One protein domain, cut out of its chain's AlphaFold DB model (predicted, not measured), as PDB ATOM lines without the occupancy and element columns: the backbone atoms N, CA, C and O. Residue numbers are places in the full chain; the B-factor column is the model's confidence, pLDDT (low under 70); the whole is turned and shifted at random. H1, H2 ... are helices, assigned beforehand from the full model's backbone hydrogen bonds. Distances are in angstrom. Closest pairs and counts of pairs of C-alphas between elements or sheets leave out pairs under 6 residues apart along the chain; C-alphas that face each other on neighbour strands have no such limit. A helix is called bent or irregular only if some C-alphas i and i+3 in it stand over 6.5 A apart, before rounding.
ATOM      1  N   THR A  36     -14.413 -40.069  15.795       87.69
ATOM      2  CA  THR A  36     -13.957 -41.088  16.744       87.69
ATOM      3  C   THR A  36     -15.024 -42.158  16.944       87.69
ATOM      4  O   THR A  36     -16.189 -41.874  17.236       87.69
ATOM      5  N   HIS A  37     -14.585 -43.405  16.809       91.56
ATOM      6  CA  HIS A  37     -15.361 -44.607  17.075       91.56
ATOM      7  C   HIS A  37     -14.640 -45.377  18.178       91.56
ATOM      8  O   HIS A  37     -13.805 -46.240  17.931       91.56
ATOM      9  N   ASP A  38     -14.857 -44.930  19.411       94.38
ATOM     10  CA  ASP A  38     -14.226 -45.465  20.612       94.38
ATOM     11  C   ASP A  38     -15.269 -45.701  21.713       94.38
ATOM     12  O   ASP A  38     -16.426 -45.281  21.617       94.38
ATOM     13  N   GLU A  39     -14.856 -46.364  22.794       95.19
ATOM     14  CA  GLU A  39     -15.740 -46.630  23.937       95.19
ATOM     15  C   GLU A  39     -16.292 -45.352  24.576       95.19
ATOM     16  O   GLU A  39     -17.385 -45.359  25.137       95.19
ATOM     17  N   LYS A  40     -15.583 -44.224  24.452       96.69
ATOM     18  CA  LYS A  40     -16.093 -42.935  24.915       96.69
ATOM     19  C   LYS A  40     -17.304 -42.499  24.090       96.69
ATOM     20  O   LYS A  40     -18.327 -42.146  24.668       96.69
ATOM     21  N   ALA A  41     -17.221 -42.562  22.759       96.69
ATOM     22  CA  ALA A  41     -18.349 -42.283  21.873       96.69
ATOM     23  C   ALA A  41     -19.526 -43.237  22.130       96.69
ATOM     24  O   ALA A  41     -20.682 -42.808  22.128       96.69
ATOM     25  N   ARG A  42     -19.238 -44.520  22.395       97.31
ATOM     26  CA  ARG A  42     -20.255 -45.502  22.791       97.31
ATOM     27  C   ARG A  42     -20.950 -45.089  24.089       97.31
ATOM     28  O   ARG A  42     -22.177 -45.038  24.114       97.31
ATOM     29  N   GLN A  43     -20.197 -44.748  25.134       97.88
ATOM     30  CA  GLN A  43     -20.769 -44.365  26.426       97.88
ATOM     31  C   GLN A  43     -21.586 -43.069  26.338       97.88
ATOM     32  O   GLN A  43     -22.706 -43.026  26.837       97.88
ATOM     33  N   GLU A  44     -21.082 -42.048  25.633       97.62
ATOM     34  CA  GLU A  44     -21.808 -40.792  25.386       97.62
ATOM     35  C   GLU A  44     -23.188 -41.046  24.758       97.62
ATOM     36  O   GLU A  44     -24.193 -40.466  25.178       97.62
ATOM     37  N   MET A  45     -23.256 -41.954  23.779       97.56
ATOM     38  CA  MET A  45     -24.511 -42.359  23.152       97.56
ATOM     39  C   MET A  45     -25.456 -43.053  24.145       97.56
ATOM     40  O   MET A  45     -26.647 -42.733  24.180       97.56
ATOM     41  N   ILE A  46     -24.955 -44.004  24.943       98.19
ATOM     42  CA  ILE A  46     -25.766 -44.737  25.929       98.19
ATOM     43  C   ILE A  46     -26.329 -43.786  26.986       98.19
ATOM     44  O   ILE A  46     -27.530 -43.827  27.272       98.19
ATOM     45  N   ASP A  47     -25.503 -42.888  27.510       98.06
ATOM     46  CA  ASP A  47     -25.903 -41.911  28.521       98.06
ATOM     47  C   ASP A  47     -26.984 -40.968  27.973       98.06
ATOM     48  O   ASP A  47     -28.003 -40.721  28.631       98.06
ATOM     49  N   ALA A  48     -26.834 -40.516  26.723       97.44
ATOM     50  CA  ALA A  48     -27.855 -39.729  26.037       97.44
ATOM     51  C   ALA A  48     -29.179 -40.503  25.883       97.44
ATOM     52  O   ALA A  48     -30.253 -39.942  26.121       97.44
ATOM     53  N   CYS A  49     -29.126 -41.798  25.543       96.94
ATOM     54  CA  CYS A  49     -30.314 -42.654  25.461       96.94
ATOM     55  C   CYS A  49     -31.014 -42.782  26.819       96.94
ATOM     56  O   CYS A  49     -32.232 -42.596  26.900       96.94
ATOM     57  N   ARG A  50     -30.257 -43.067  27.889       97.50
ATOM     58  CA  ARG A  50     -30.793 -43.189  29.254       97.50
ATOM     59  C   ARG A  50     -31.434 -41.884  29.713       97.50
ATOM     60  O   ARG A  50     -32.529 -41.912  30.265       97.50
ATOM     61  N   SER A  51     -30.806 -40.743  29.427       97.00
ATOM     62  CA  SER A  51     -31.368 -39.427  29.742       97.00
ATOM     63  C   SER A  51     -32.675 -39.161  28.986       97.00
ATOM     64  O   SER A  51     -33.660 -38.726  29.585       97.00
ATOM     65  N   TYR A  52     -32.722 -39.465  27.683       95.31
ATOM     66  CA  TYR A  52     -33.918 -39.273  26.856       95.31
ATOM     67  C   TYR A  52     -35.097 -40.150  27.313       95.31
ATOM     68  O   TYR A  52     -36.250 -39.716  27.278       95.31
ATOM     69  N   TYR A  53     -34.817 -41.380  27.757       95.75
ATOM     70  CA  TYR A  53     -35.816 -42.375  28.161       95.75
ATOM     71  C   TYR A  53     -35.915 -42.590  29.677       95.75
ATOM     72  O   TYR A  53     -36.470 -43.599  30.103       95.75
ATOM     73  N   ARG A  54     -35.442 -41.645  30.496       95.38
ATOM     74  CA  ARG A  54     -35.329 -41.789  31.962       95.38
ATOM     75  C   ARG A  54     -36.615 -42.239  32.672       95.38
ATOM     76  O   ARG A  54     -36.551 -42.946  33.669       95.38
ATOM     77  N   ASP A  55     -37.773 -41.860  32.133       96.00
ATOM     78  CA  ASP A  55     -39.095 -42.155  32.701       96.00
ATOM     79  C   ASP A  55     -39.784 -43.355  32.007       96.00
ATOM     80  O   ASP A  55     -40.955 -43.648  32.252       96.00
ATOM     81  N   ASN A  56     -39.084 -44.060  31.109       95.94
ATOM     82  CA  ASN A  56     -39.606 -45.184  30.332       95.94
ATOM     83  C   ASN A  56     -38.828 -46.476  30.618       95.94
ATOM     84  O   ASN A  56     -37.918 -46.850  29.881       95.94
ATOM     85  N   ILE A  57     -39.267 -47.194  31.655       95.75
ATOM     86  CA  ILE A  57     -38.659 -48.447  32.135       95.75
ATOM     87  C   ILE A  57     -38.450 -49.461  31.000       95.75
ATOM     88  O   ILE A  57     -37.388 -50.062  30.900       95.75
ATOM     89  N   LYS A  58     -39.423 -49.602  30.091       94.88
ATOM     90  CA  LYS A  58     -39.334 -50.570  28.986       94.88
ATOM     91  C   LYS A  58     -38.219 -50.236  27.999       94.88
ATOM     92  O   LYS A  58     -37.588 -51.141  27.475       94.88
ATOM     93  N   GLU A  59     -38.009 -48.958  27.694       95.06
ATOM     94  CA  GLU A  59     -36.906 -48.565  26.806       95.06
ATOM     95  C   GLU A  59     -35.566 -48.636  27.549       95.06
ATOM     96  O   GLU A  59     -34.582 -49.035  26.937       95.06
ATOM     97  N   LEU A  60     -35.527 -48.345  28.856       97.31
ATOM     98  CA  LEU A  60     -34.323 -48.514  29.679       97.31
ATOM     99  C   LEU A  60     -33.840 -49.972  29.709       97.31
ATOM    100  O   LEU A  60     -32.662 -50.205  29.470       97.31
ATOM    101  N   GLU A  61     -34.734 -50.950  29.871       97.00
ATOM    102  CA  GLU A  61     -34.384 -52.381  29.788       97.00
ATOM    103  C   GLU A  61     -33.794 -52.759  28.416       97.00
ATOM    104  O   GLU A  61     -32.872 -53.570  28.306       97.00
ATOM    105  N   VAL A  62     -34.314 -52.165  27.335       96.81
ATOM    106  CA  VAL A  62     -33.794 -52.395  25.978       96.81
ATOM    107  C   VAL A  62     -32.436 -51.713  25.785       96.81
ATOM    108  O   VAL A  62     -31.594 -52.262  25.073       96.81
ATOM    109  N   ILE A  63     -32.209 -50.557  26.416       97.81
ATOM    110  CA  ILE A  63     -30.908 -49.875  26.445       97.81
ATOM    111  C   ILE A  63     -29.893 -50.714  27.228       97.81
ATOM    112  O   ILE A  63     -28.800 -50.927  26.716       97.81
ATOM    113  N   ASP A  64     -30.256 -51.260  28.392       97.81
ATOM    114  CA  ASP A  64     -29.391 -52.158  29.172       97.81
ATOM    115  C   ASP A  64     -28.991 -53.384  28.341       97.81
ATOM    116  O   ASP A  64     -27.826 -53.782  28.300       97.81
ATOM    117  N   LYS A  65     -29.952 -53.975  27.623       97.38
ATOM    118  CA  LYS A  65     -29.680 -55.094  26.720       97.38
ATOM    119  C   LYS A  65     -28.737 -54.694  25.587       97.38
ATOM    120  O   LYS A  65     -27.811 -55.433  25.269       97.38
ATOM    121  N   PHE A  66     -28.978 -53.541  24.967       97.25
ATOM    122  CA  PHE A  66     -28.112 -53.021  23.917       97.25
ATOM    123  C   PHE A  66     -26.691 -52.805  24.445       97.25
ATOM    124  O   PHE A  66     -25.745 -53.290  23.844       97.25
ATOM    125  N   GLU A  67     -26.524 -52.154  25.592       97.56
ATOM    126  CA  GLU A  67     -25.208 -51.897  26.178       97.56
ATOM    127  C   GLU A  67     -24.422 -53.199  26.408       97.56
ATOM    128  O   GLU A  67     -23.253 -53.276  26.047       97.56
ATOM    129  N   ASN A  68     -25.062 -54.250  26.920       97.19
ATOM    130  CA  ASN A  68     -24.370 -55.499  27.244       97.19
ATOM    131  C   ASN A  68     -24.142 -56.437  26.045       97.19
ATOM    132  O   ASN A  68     -23.177 -57.200  26.043       97.19
ATOM    133  N   GLU A  69     -25.038 -56.431  25.057       96.31
ATOM    134  CA  GLU A  69     -25.045 -57.437  23.985       96.31
ATOM    135  C   GLU A  69     -24.638 -56.889  22.611       96.31
ATOM    136  O   GLU A  69     -24.383 -57.679  21.703       96.31
ATOM    137  N   TYR A  70     -24.606 -55.567  22.427       97.31
ATOM    138  CA  TYR A  70     -24.390 -54.961  21.115       97.31
ATOM    139  C   TYR A  70     -23.035 -55.322  20.503       97.31
ATOM    140  O   TYR A  70     -21.989 -55.241  21.148       97.31
ATOM    141  N   ARG A  71     -23.072 -55.649  19.208       96.81
ATOM    142  CA  ARG A  71     -21.909 -55.832  18.339       96.81
ATOM    143  C   ARG A  71     -22.100 -55.015  17.068       96.81
ATOM    144  O   ARG A  71     -23.225 -54.918  16.566       96.81
ATOM    145  N   SER A  72     -21.018 -54.453  16.538       96.06
ATOM    146  CA  SER A  72     -21.057 -53.573  15.364       96.06
ATOM    147  C   SER A  72     -21.647 -54.275  14.138       96.06
ATOM    148  O   SER A  72     -22.402 -53.672  13.378       96.06
ATOM    149  N   GLU A  73     -21.432 -55.585  13.981       94.88
ATOM    150  CA  GLU A  73     -21.986 -56.370  12.872       94.88
ATOM    151  C   GLU A  73     -23.514 -56.526  12.943       94.88
ATOM    152  O   GLU A  73     -24.158 -56.869  11.948       94.88
ATOM    153  N   GLU A  74     -24.115 -56.255  14.103       92.94
ATOM    154  CA  GLU A  74     -25.556 -56.335  14.336       92.94
ATOM    155  C   GLU A  74     -26.255 -54.969  14.258       92.94
ATOM    156  O   GLU A  74     -27.469 -54.893  14.481       92.94
ATOM    157  N   ALA A  75     -25.542 -53.886  13.921       93.69
ATOM    158  CA  ALA A  75     -26.094 -52.527  13.867       93.69
ATOM    159  C   ALA A  75     -27.387 -52.438  13.048       93.69
ATOM    160  O   ALA A  75     -28.398 -51.910  13.518       93.69
ATOM    161  N   LEU A  76     -27.398 -53.044  11.858       88.94
ATOM    162  CA  LEU A  76     -28.581 -53.075  11.002       88.94
ATOM    163  C   LEU A  76     -29.768 -53.787  11.671       88.94
ATOM    164  O   LEU A  76     -30.903 -53.316  11.586       88.94
ATOM    165  N   GLN A  77     -29.527 -54.893  12.381       90.88
ATOM    166  CA  GLN A  77     -30.586 -55.622  13.082       90.88
ATOM    167  C   GLN A  77     -31.162 -54.789  14.229       90.88
ATOM    168  O   GLN A  77     -32.382 -54.689  14.366       90.88
ATOM    169  N   TRP A  78     -30.301 -54.151  15.024       92.62
ATOM    170  CA  TRP A  78     -30.715 -53.253  16.101       92.62
ATOM    171  C   TRP A  78     -31.517 -52.058  15.587       92.62
ATOM    172  O   TRP A  78     -32.550 -51.719  16.169       92.62
ATOM    173  N   TYR A  79     -31.122 -51.486  14.449       88.94
ATOM    174  CA  TYR A  79     -31.875 -50.420  13.792       88.94
ATOM    175  C   TYR A  79     -33.261 -50.897  13.318       88.94
ATOM    176  O   TYR A  79     -34.279 -50.240  13.544       88.94
ATOM    177  N   LEU A  80     -33.345 -52.081  12.706       85.38
ATOM    178  CA  LEU A  80     -34.599 -52.618  12.166       85.38
ATOM    179  C   LEU A  80     -35.593 -53.105  13.236       85.38
ATOM    180  O   LEU A  80     -36.783 -53.225  12.933       85.38
ATOM    181  N   ARG A  81     -35.160 -53.316  14.489       86.19
ATOM    182  CA  ARG A  81     -36.047 -53.645  15.630       86.19
ATOM    183  C   ARG A  81     -37.037 -52.525  15.981       86.19
ATOM    184  O   ARG A  81     -37.994 -52.781  16.706       86.19
ATOM    185  N   LYS A  82     -36.848 -51.303  15.464       81.31
ATOM    186  CA  LYS A  82     -37.720 -50.132  15.705       81.31
ATOM    187  C   LYS A  82     -37.867 -49.745  17.195       81.31
ATOM    188  O   LYS A  82     -38.905 -49.216  17.599       81.31
ATOM    189  N   SER A  83     -36.829 -49.990  18.000       87.81
ATOM    190  CA  SER A  83     -36.728 -49.589  19.415       87.81
ATOM    191  C   SER A  83     -36.223 -48.139  19.574       87.81
ATOM    192  O   SER A  83     -36.305 -47.350  18.625       87.81
ATOM    193  N   PHE A  84     -35.717 -47.775  20.761       93.06
ATOM    194  CA  PHE A  84     -35.122 -46.471  21.077       93.06
ATOM    195  C   PHE A  84     -34.197 -45.919  19.977       93.06
ATOM    196  O   PHE A  84     -34.385 -44.786  19.529       93.06
ATOM    197  N   ILE A  85     -33.250 -46.725  19.485       91.75
ATOM    198  CA  ILE A  85     -32.179 -46.244  18.602       91.75
ATOM    199  C   ILE A  85     -32.713 -45.813  17.237       91.75
ATOM    200  O   ILE A  85     -32.407 -44.724  16.753       91.75
ATOM    201  N   TYR A  86     -33.626 -46.607  16.668       89.38
ATOM    202  CA  TYR A  86     -34.333 -46.270  15.436       89.38
ATOM    203  C   TYR A  86     -35.090 -44.952  15.576       89.38
ATOM    204  O   TYR A  86     -35.045 -44.117  14.674       89.38
ATOM    205  N   LYS A  87     -35.795 -44.758  16.699       89.62
ATOM    206  CA  LYS A  87     -36.630 -43.572  16.930       89.62
ATOM    207  C   LYS A  87     -35.781 -42.306  17.015       89.62
ATOM    208  O   LYS A  87     -36.132 -41.324  16.358       89.62
ATOM    209  N   ILE A  88     -34.686 -42.337  17.781       92.44
ATOM    210  CA  ILE A  88     -33.794 -41.184  17.949       92.44
ATOM    211  C   ILE A  88     -33.099 -40.859  16.627       92.44
ATOM    212  O   ILE A  88     -33.252 -39.745  16.132       92.44
ATOM    213  N   ILE A  89     -32.433 -41.833  16.001       90.62
ATOM    214  CA  ILE A  89     -31.692 -41.613  14.750       90.62
ATOM    215  C   ILE A  89     -32.628 -41.161  13.630       90.62
ATOM    216  O   ILE A  89     -32.359 -40.166  12.962       90.62
ATOM    217  N   SER A  90     -33.777 -41.826  13.454       84.94
ATOM    218  CA  SER A  90     -34.746 -41.417  12.431       84.94
ATOM    219  C   SER A  90     -35.240 -39.994  12.671       84.94
ATOM    220  O   SER A  90     -35.478 -39.253  11.725       84.94
ATOM    221  N   LYS A  91     -35.448 -39.582  13.927       87.88
ATOM    222  CA  LYS A  91     -35.814 -38.195  14.249       87.88
ATOM    223  C   LYS A  91     -34.670 -37.236  13.914       87.88
ATOM    224  O   LYS A  91     -34.922 -36.281  13.189       87.88
ATOM    225  N   ALA A  92     -33.457 -37.523  14.380       89.38
ATOM    226  CA  ALA A  92     -32.277 -36.690  14.174       89.38
ATOM    227  C   ALA A  92     -31.989 -36.469  12.682       89.38
ATOM    228  O   ALA A  92     -31.838 -35.332  12.250       89.38
ATOM    229  N   LEU A  93     -32.043 -37.527  11.864       83.06
ATOM    230  CA  LEU A  93     -31.862 -37.434  10.412       83.06
ATOM    231  C   LEU A  93     -32.930 -36.570   9.733       83.06
ATOM    232  O   LEU A  93     -32.612 -35.829   8.807       83.06
ATOM    233  N   ARG A  94     -34.191 -36.642  10.181       79.50
ATOM    234  CA  ARG A  94     -35.302 -35.881   9.582       79.50
ATOM    235  C   ARG A  94     -35.197 -34.385   9.810       79.50
ATOM    236  O   ARG A  94     -35.505 -33.617   8.900       79.50
ATOM    237  N   ILE A  95     -34.809 -33.997  11.023       84.56
ATOM    238  CA  ILE A  95     -34.691 -32.590  11.427       84.56
ATOM    239  C   ILE A  95     -33.260 -32.054  11.293       84.56
ATOM    240  O   ILE A  95     -33.039 -30.888  11.591       84.56
ATOM    241  N   LYS A  96     -32.317 -32.890  10.830       82.75
ATOM    242  CA  LYS A  96     -30.881 -32.589  10.716       82.75
ATOM    243  C   LYS A  96     -30.284 -32.101  12.039       82.75
ATOM    244  O   LYS A  96     -29.628 -31.071  12.096       82.75
ATOM    245  N   ASP A  97     -30.550 -32.841  13.110       89.44
ATOM    246  CA  ASP A  97     -30.011 -32.553  14.440       89.44
ATOM    247  C   ASP A  97     -28.543 -32.999  14.520       89.44
ATOM    248  O   ASP A  97     -28.249 -34.176  14.731       89.44
ATOM    249  N   PHE A  98     -27.627 -32.059  14.288       86.31
ATOM    250  CA  PHE A  98     -26.185 -32.304  14.239       86.31
ATOM    251  C   PHE A  98     -25.640 -32.839  15.558       86.31
ATOM    252  O   PHE A  98     -24.892 -33.815  15.557       86.31
ATOM    253  N   ASP A  99     -26.036 -32.228  16.673       91.25
ATOM    254  CA  ASP A  99     -25.550 -32.600  17.999       91.25
ATOM    255  C   ASP A  99     -25.999 -34.021  18.340       91.25
ATOM    256  O   ASP A  99     -25.216 -34.841  18.833       91.25
ATOM    257  N   GLN A 100     -27.246 -34.359  17.993       93.19
ATOM    258  CA  GLN A 100     -27.753 -35.707  18.190       93.19
ATOM    259  C   GLN A 100     -27.062 -36.717  17.269       93.19
ATOM    260  O   GLN A 100     -26.708 -37.800  17.731       93.19
ATOM    261  N   LEU A 101     -26.838 -36.387  15.996       91.62
ATOM    262  CA  LEU A 101     -26.136 -37.269  15.061       91.62
ATOM    263  C   LEU A 101     -24.674 -37.497  15.473       91.62
ATOM    264  O   LEU A 101     -24.212 -38.635  15.451       91.62
ATOM    265  N   TYR A 102     -23.979 -36.456  15.940       93.06
ATOM    266  CA  TYR A 102     -22.628 -36.562  16.492       93.06
ATOM    267  C   TYR A 102     -22.594 -37.420  17.763       93.06
ATOM    268  O   TYR A 102     -21.719 -38.270  17.930       93.06
ATOM    269  N   THR A 103     -23.573 -37.258  18.655       96.31
ATOM    270  CA  THR A 103     -23.699 -38.107  19.852       96.31
ATOM    271  C   THR A 103     -23.870 -39.581  19.468       96.31
ATOM    272  O   THR A 103     -23.322 -40.463  20.118       96.31
ATOM    273  N   PHE A 104     -24.580 -39.856  18.372       95.50
ATOM    274  CA  PHE A 104     -24.839 -41.205  17.863       95.50
ATOM    275  C   PHE A 104     -23.806 -41.685  16.828       95.50
ATOM    276  O   PHE A 104     -24.020 -42.724  16.197       95.50
ATOM    277  N   ARG A 105     -22.674 -40.980  16.666       94.88
ATOM    278  CA  ARG A 105     -21.625 -41.296  15.675       94.88
ATOM    279  C   ARG A 105     -21.125 -42.737  15.761       94.88
ATOM    280  O   ARG A 105     -20.908 -43.355  14.725       94.88
ATOM    281  N   TYR A 106     -21.024 -43.281  16.978       96.31
ATOM    282  CA  TYR A 106     -20.583 -44.654  17.222       96.31
ATOM    283  C   TYR A 106     -21.459 -45.662  16.460       96.31
ATOM    284  O   TYR A 106     -20.990 -46.357  15.565       96.31
ATOM    285  N   PHE A 107     -22.767 -45.661  16.730       96.06
ATOM    286  CA  PHE A 107     -23.701 -46.568  16.064       96.06
ATOM    287  C   PHE A 107     -23.936 -46.214  14.592       96.06
ATOM    288  O   PHE A 107     -24.162 -47.099  13.772       96.06
ATOM    289  N   MET A 108     -23.916 -44.925  14.239       92.38
ATOM    290  CA  MET A 108     -24.115 -44.494  12.854       92.38
ATOM    291  C   MET A 108     -23.008 -45.008  11.933       92.38
ATOM    292  O   MET A 108     -23.315 -45.409  10.809       92.38
ATOM    293  N   LYS A 109     -21.753 -45.036  12.398       92.81
ATOM    294  CA  LYS A 109     -20.637 -45.615  11.645       92.81
ATOM    295  C   LYS A 109     -20.852 -47.112  11.415       92.81
ATOM    296  O   LYS A 109     -20.916 -47.534  10.263       92.81
ATOM    297  N   ASP A 110     -21.128 -47.872  12.478       94.69
ATOM    298  CA  ASP A 110     -21.406 -49.316  12.391       94.69
ATOM    299  C   ASP A 110     -22.594 -49.633  11.467       94.69
ATOM    300  O   ASP A 110     -22.573 -50.590  10.689       94.69
ATOM    301  N   LEU A 111     -23.654 -48.817  11.536       91.44
ATOM    302  CA  LEU A 111     -24.830 -48.955  10.681       91.44
ATOM    303  C   LEU A 111     -24.490 -48.697   9.211       91.44
ATOM    304  O   LEU A 111     -24.963 -49.435   8.348       91.44
ATOM    305  N   THR A 112     -23.689 -47.672   8.930       87.69
ATOM    306  CA  THR A 112     -23.280 -47.321   7.563       87.69
ATOM    307  C   THR A 112     -22.401 -48.421   6.972       87.69
ATOM    308  O   THR A 112     -22.716 -48.935   5.905       87.69
ATOM    309  N   GLU A 113     -21.415 -48.914   7.723       89.06
ATOM    310  CA  GLU A 113     -20.578 -50.042   7.296       89.06
ATOM    311  C   GLU A 113     -21.394 -51.327   7.071       89.06
ATOM    312  O   GLU A 113     -21.142 -52.086   6.131       89.06
ATOM    313  N   CYS A 114     -22.402 -51.594   7.911       88.00
ATOM    314  CA  CYS A 114     -23.347 -52.687   7.677       88.00
ATOM    315  C   CYS A 114     -24.094 -52.524   6.346       88.00
ATOM    316  O   CYS A 114     -24.243 -53.498   5.609       88.00
ATOM    317  N   LEU A 115     -24.579 -51.318   6.048       85.94
ATOM    318  CA  LEU A 115     -25.312 -51.031   4.817       85.94
ATOM    319  C   LEU A 115     -24.418 -51.156   3.581       85.94
ATOM    320  O   LEU A 115     -24.862 -51.736   2.592       85.94
ATOM    321  N   ASP A 116     -23.167 -50.704   3.657       84.50
ATOM    322  CA  ASP A 116     -22.196 -50.838   2.570       84.50
ATOM    323  C   ASP A 116     -21.921 -52.308   2.245       84.50
ATOM    324  O   ASP A 116     -21.939 -52.703   1.078       84.50
ATOM    325  N   ARG A 117     -21.766 -53.161   3.269       86.12
ATOM    326  CA  ARG A 117     -21.624 -54.614   3.072       86.12
ATOM    327  C   ARG A 117     -22.855 -55.239   2.419       86.12
ATOM    328  O   ARG A 117     -22.718 -56.090   1.543       86.12
ATOM    329  N   GLU A 118     -24.063 -54.853   2.828       85.31
ATOM    330  CA  GLU A 118     -25.290 -55.349   2.187       85.31
ATOM    331  C   GLU A 118     -25.426 -54.847   0.744       85.31
ATOM    332  O   GLU A 118     -25.860 -55.595  -0.134       85.31
ATOM    333  N   HIS A 119     -25.009 -53.610   0.469       83.44
ATOM    334  CA  HIS A 119     -24.981 -53.068  -0.882       83.44
ATOM    335  C   HIS A 119     -23.992 -53.825  -1.776       83.44
ATOM    336  O   HIS A 119     -24.362 -54.228  -2.879       83.44
ATOM    337  N   GLN A 120     -22.782 -54.112  -1.287       84.50
ATOM    338  CA  GLN A 120     -21.792 -54.916  -2.013       84.50
ATOM    339  C   GLN A 120     -22.346 -56.291  -2.402       84.50
ATOM    340  O   GLN A 120     -22.255 -56.671  -3.567       84.50
ATOM    341  N   LYS A 121     -23.040 -56.988  -1.493       85.75
ATOM    342  CA  LYS A 121     -23.704 -58.269  -1.812       85.75
ATOM    343  C   LYS A 121     -24.737 -58.138  -2.936       85.75
ATOM    344  O   LYS A 121     -24.905 -59.052  -3.742       85.75
ATOM    345  N   ILE A 122     -25.464 -57.019  -2.992       84.38
ATOM    346  CA  ILE A 122     -26.423 -56.748  -4.073       84.38
ATOM    347  C   ILE A 122     -25.682 -56.552  -5.398       84.38
ATOM    348  O   ILE A 122     -26.089 -57.149  -6.397       84.38
ATOM    349  N   VAL A 123     -24.602 -55.769  -5.403       84.88
ATOM    350  CA  VAL A 123     -23.757 -55.548  -6.588       84.88
ATOM    351  C   VAL A 123     -23.187 -56.875  -7.096       84.88
ATOM    352  O   VAL A 123     -23.335 -57.205  -8.271       84.88
ATOM    353  N   GLU A 124     -22.628 -57.689  -6.201       87.06
ATOM    354  CA  GLU A 124     -22.063 -59.009  -6.509       87.06
ATOM    355  C   GLU A 124     -23.106 -60.008  -7.027       87.06
ATOM    356  O   GLU A 124     -22.774 -60.906  -7.800       87.06
ATOM    357  N   SER A 125     -24.384 -59.844  -6.664       87.38
ATOM    358  CA  SER A 125     -25.464 -60.701  -7.171       87.38
ATOM    359  C   SER A 125     -25.748 -60.525  -8.669       87.38
ATOM    360  O   SER A 125     -26.529 -61.294  -9.231       87.38
TER     361      SER A 125
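AT A GLANCE: This is residues 36 to 125 of the 213 residues of the protein "Hypothetical protein" of Rotaria sp. Silwood2 (UniProt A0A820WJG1). Two helical hairpins, H1 with H2 and H4 with H5, are set crosswise to each other and form a head, and the long helix H6 runs out from beside H1 as an arm, crossed in its first half by the short helix H3. Residues 119 to 125, of which 119 to 124 belong to H6, stick out at the far end of this arm, which makes much of the length. The printed part has 90 residues with six named helices, in the order H1, H2, H3, H4, H5, H6, and no named strand; the class is all helix. The whole is compact, with a radius of gyration of the C-alphas of 13.4 A, yet its outline is elongated, spanning 46 by 27 by 24 A.

IN THESE COORDINATES: The longest helix is H6, residues 105 to 124, which measures 28.4 A from C-alpha 105 at (-21.625, -41.296, 15.675) to C-alpha 124 at (-22.063, -59.009, -6.509). H1, residues 39 to 52, begins with C-alpha 39 at (-15.740, -46.630, 23.937) and is 19.8 A long. H2, residues 57 to 69, is 18.2 A long. H3, residues 72 to 80, is 13.9 A long and irregular: C-alphas 73 and 76 are 7.6 A apart. H4, residues 84 to 95, is 16.9 A long and begins with C-alpha 84 at (-35.122, -46.471, 21.077). H5, residues 98 to 103, is 8.4 A long.

HOW THE PARTS SIT: H6 touches H3 with residues 107 to 115 alone, about perpendicular at 89 degrees; their closest C-alphas, those of Ala 75 and Leu 111, are 5.0 A apart. H6 also touches H1, with residues 105 to 107 of H6 and 41 to 45 of H1, about perpendicular at 73 degrees; the closest C-alphas, of Arg 42 and Tyr 106, are 5.6 A apart. H1 and H2 form a hairpin at a shallow tilt of 10 degrees, opposite ways; H1 touches H2 with residues 46 to 50 alone, and the closest C-alphas, of Arg 50 and Leu 60, are 6.4 A apart. H1 touches H5 at a steep tilt of 66 degrees, opposite ways, with the C-alphas of Met 45 and Thr 103 the closest at 5.4 A. H4 and H5 form the other hairpin, at a shallow tilt of 23 degrees, opposite ways; H4 touches H5 with residues 89 to 93 alone, and the closest C-alphas, of Ala 92 and Gln 100, are 6.1 A apart. H2 and H4 only just touch, with 3 pairs of C-alphas within 8 A, the closest being those of Glu 59 and Phe 84 at 6.4 A. H3 and H4 touch only at the corner by their link, with the C-alphas of Tyr 79 and Tyr 86 the closest at 5.1 A. H4 and H6 are only just apart, with closest C-alphas 8.3 A from each other. The helix packing is mostly crossed, but only just: 2 of 6 touching pairs given a tilt are shallow. Every O i to N i+4 pair is within hydrogen-bond range in H1, H2, H4, H5 and H6, and 3 of 5 are in H3.

THE WHOLE: The two C-alphas farthest apart are those of Asp 55 and Ser 125, at 46.0 A. The printed part has no cut, and the links between the helices are tight, with none long. The mean pLDDT of the printed part is 92.1, and no printed residue is under 70.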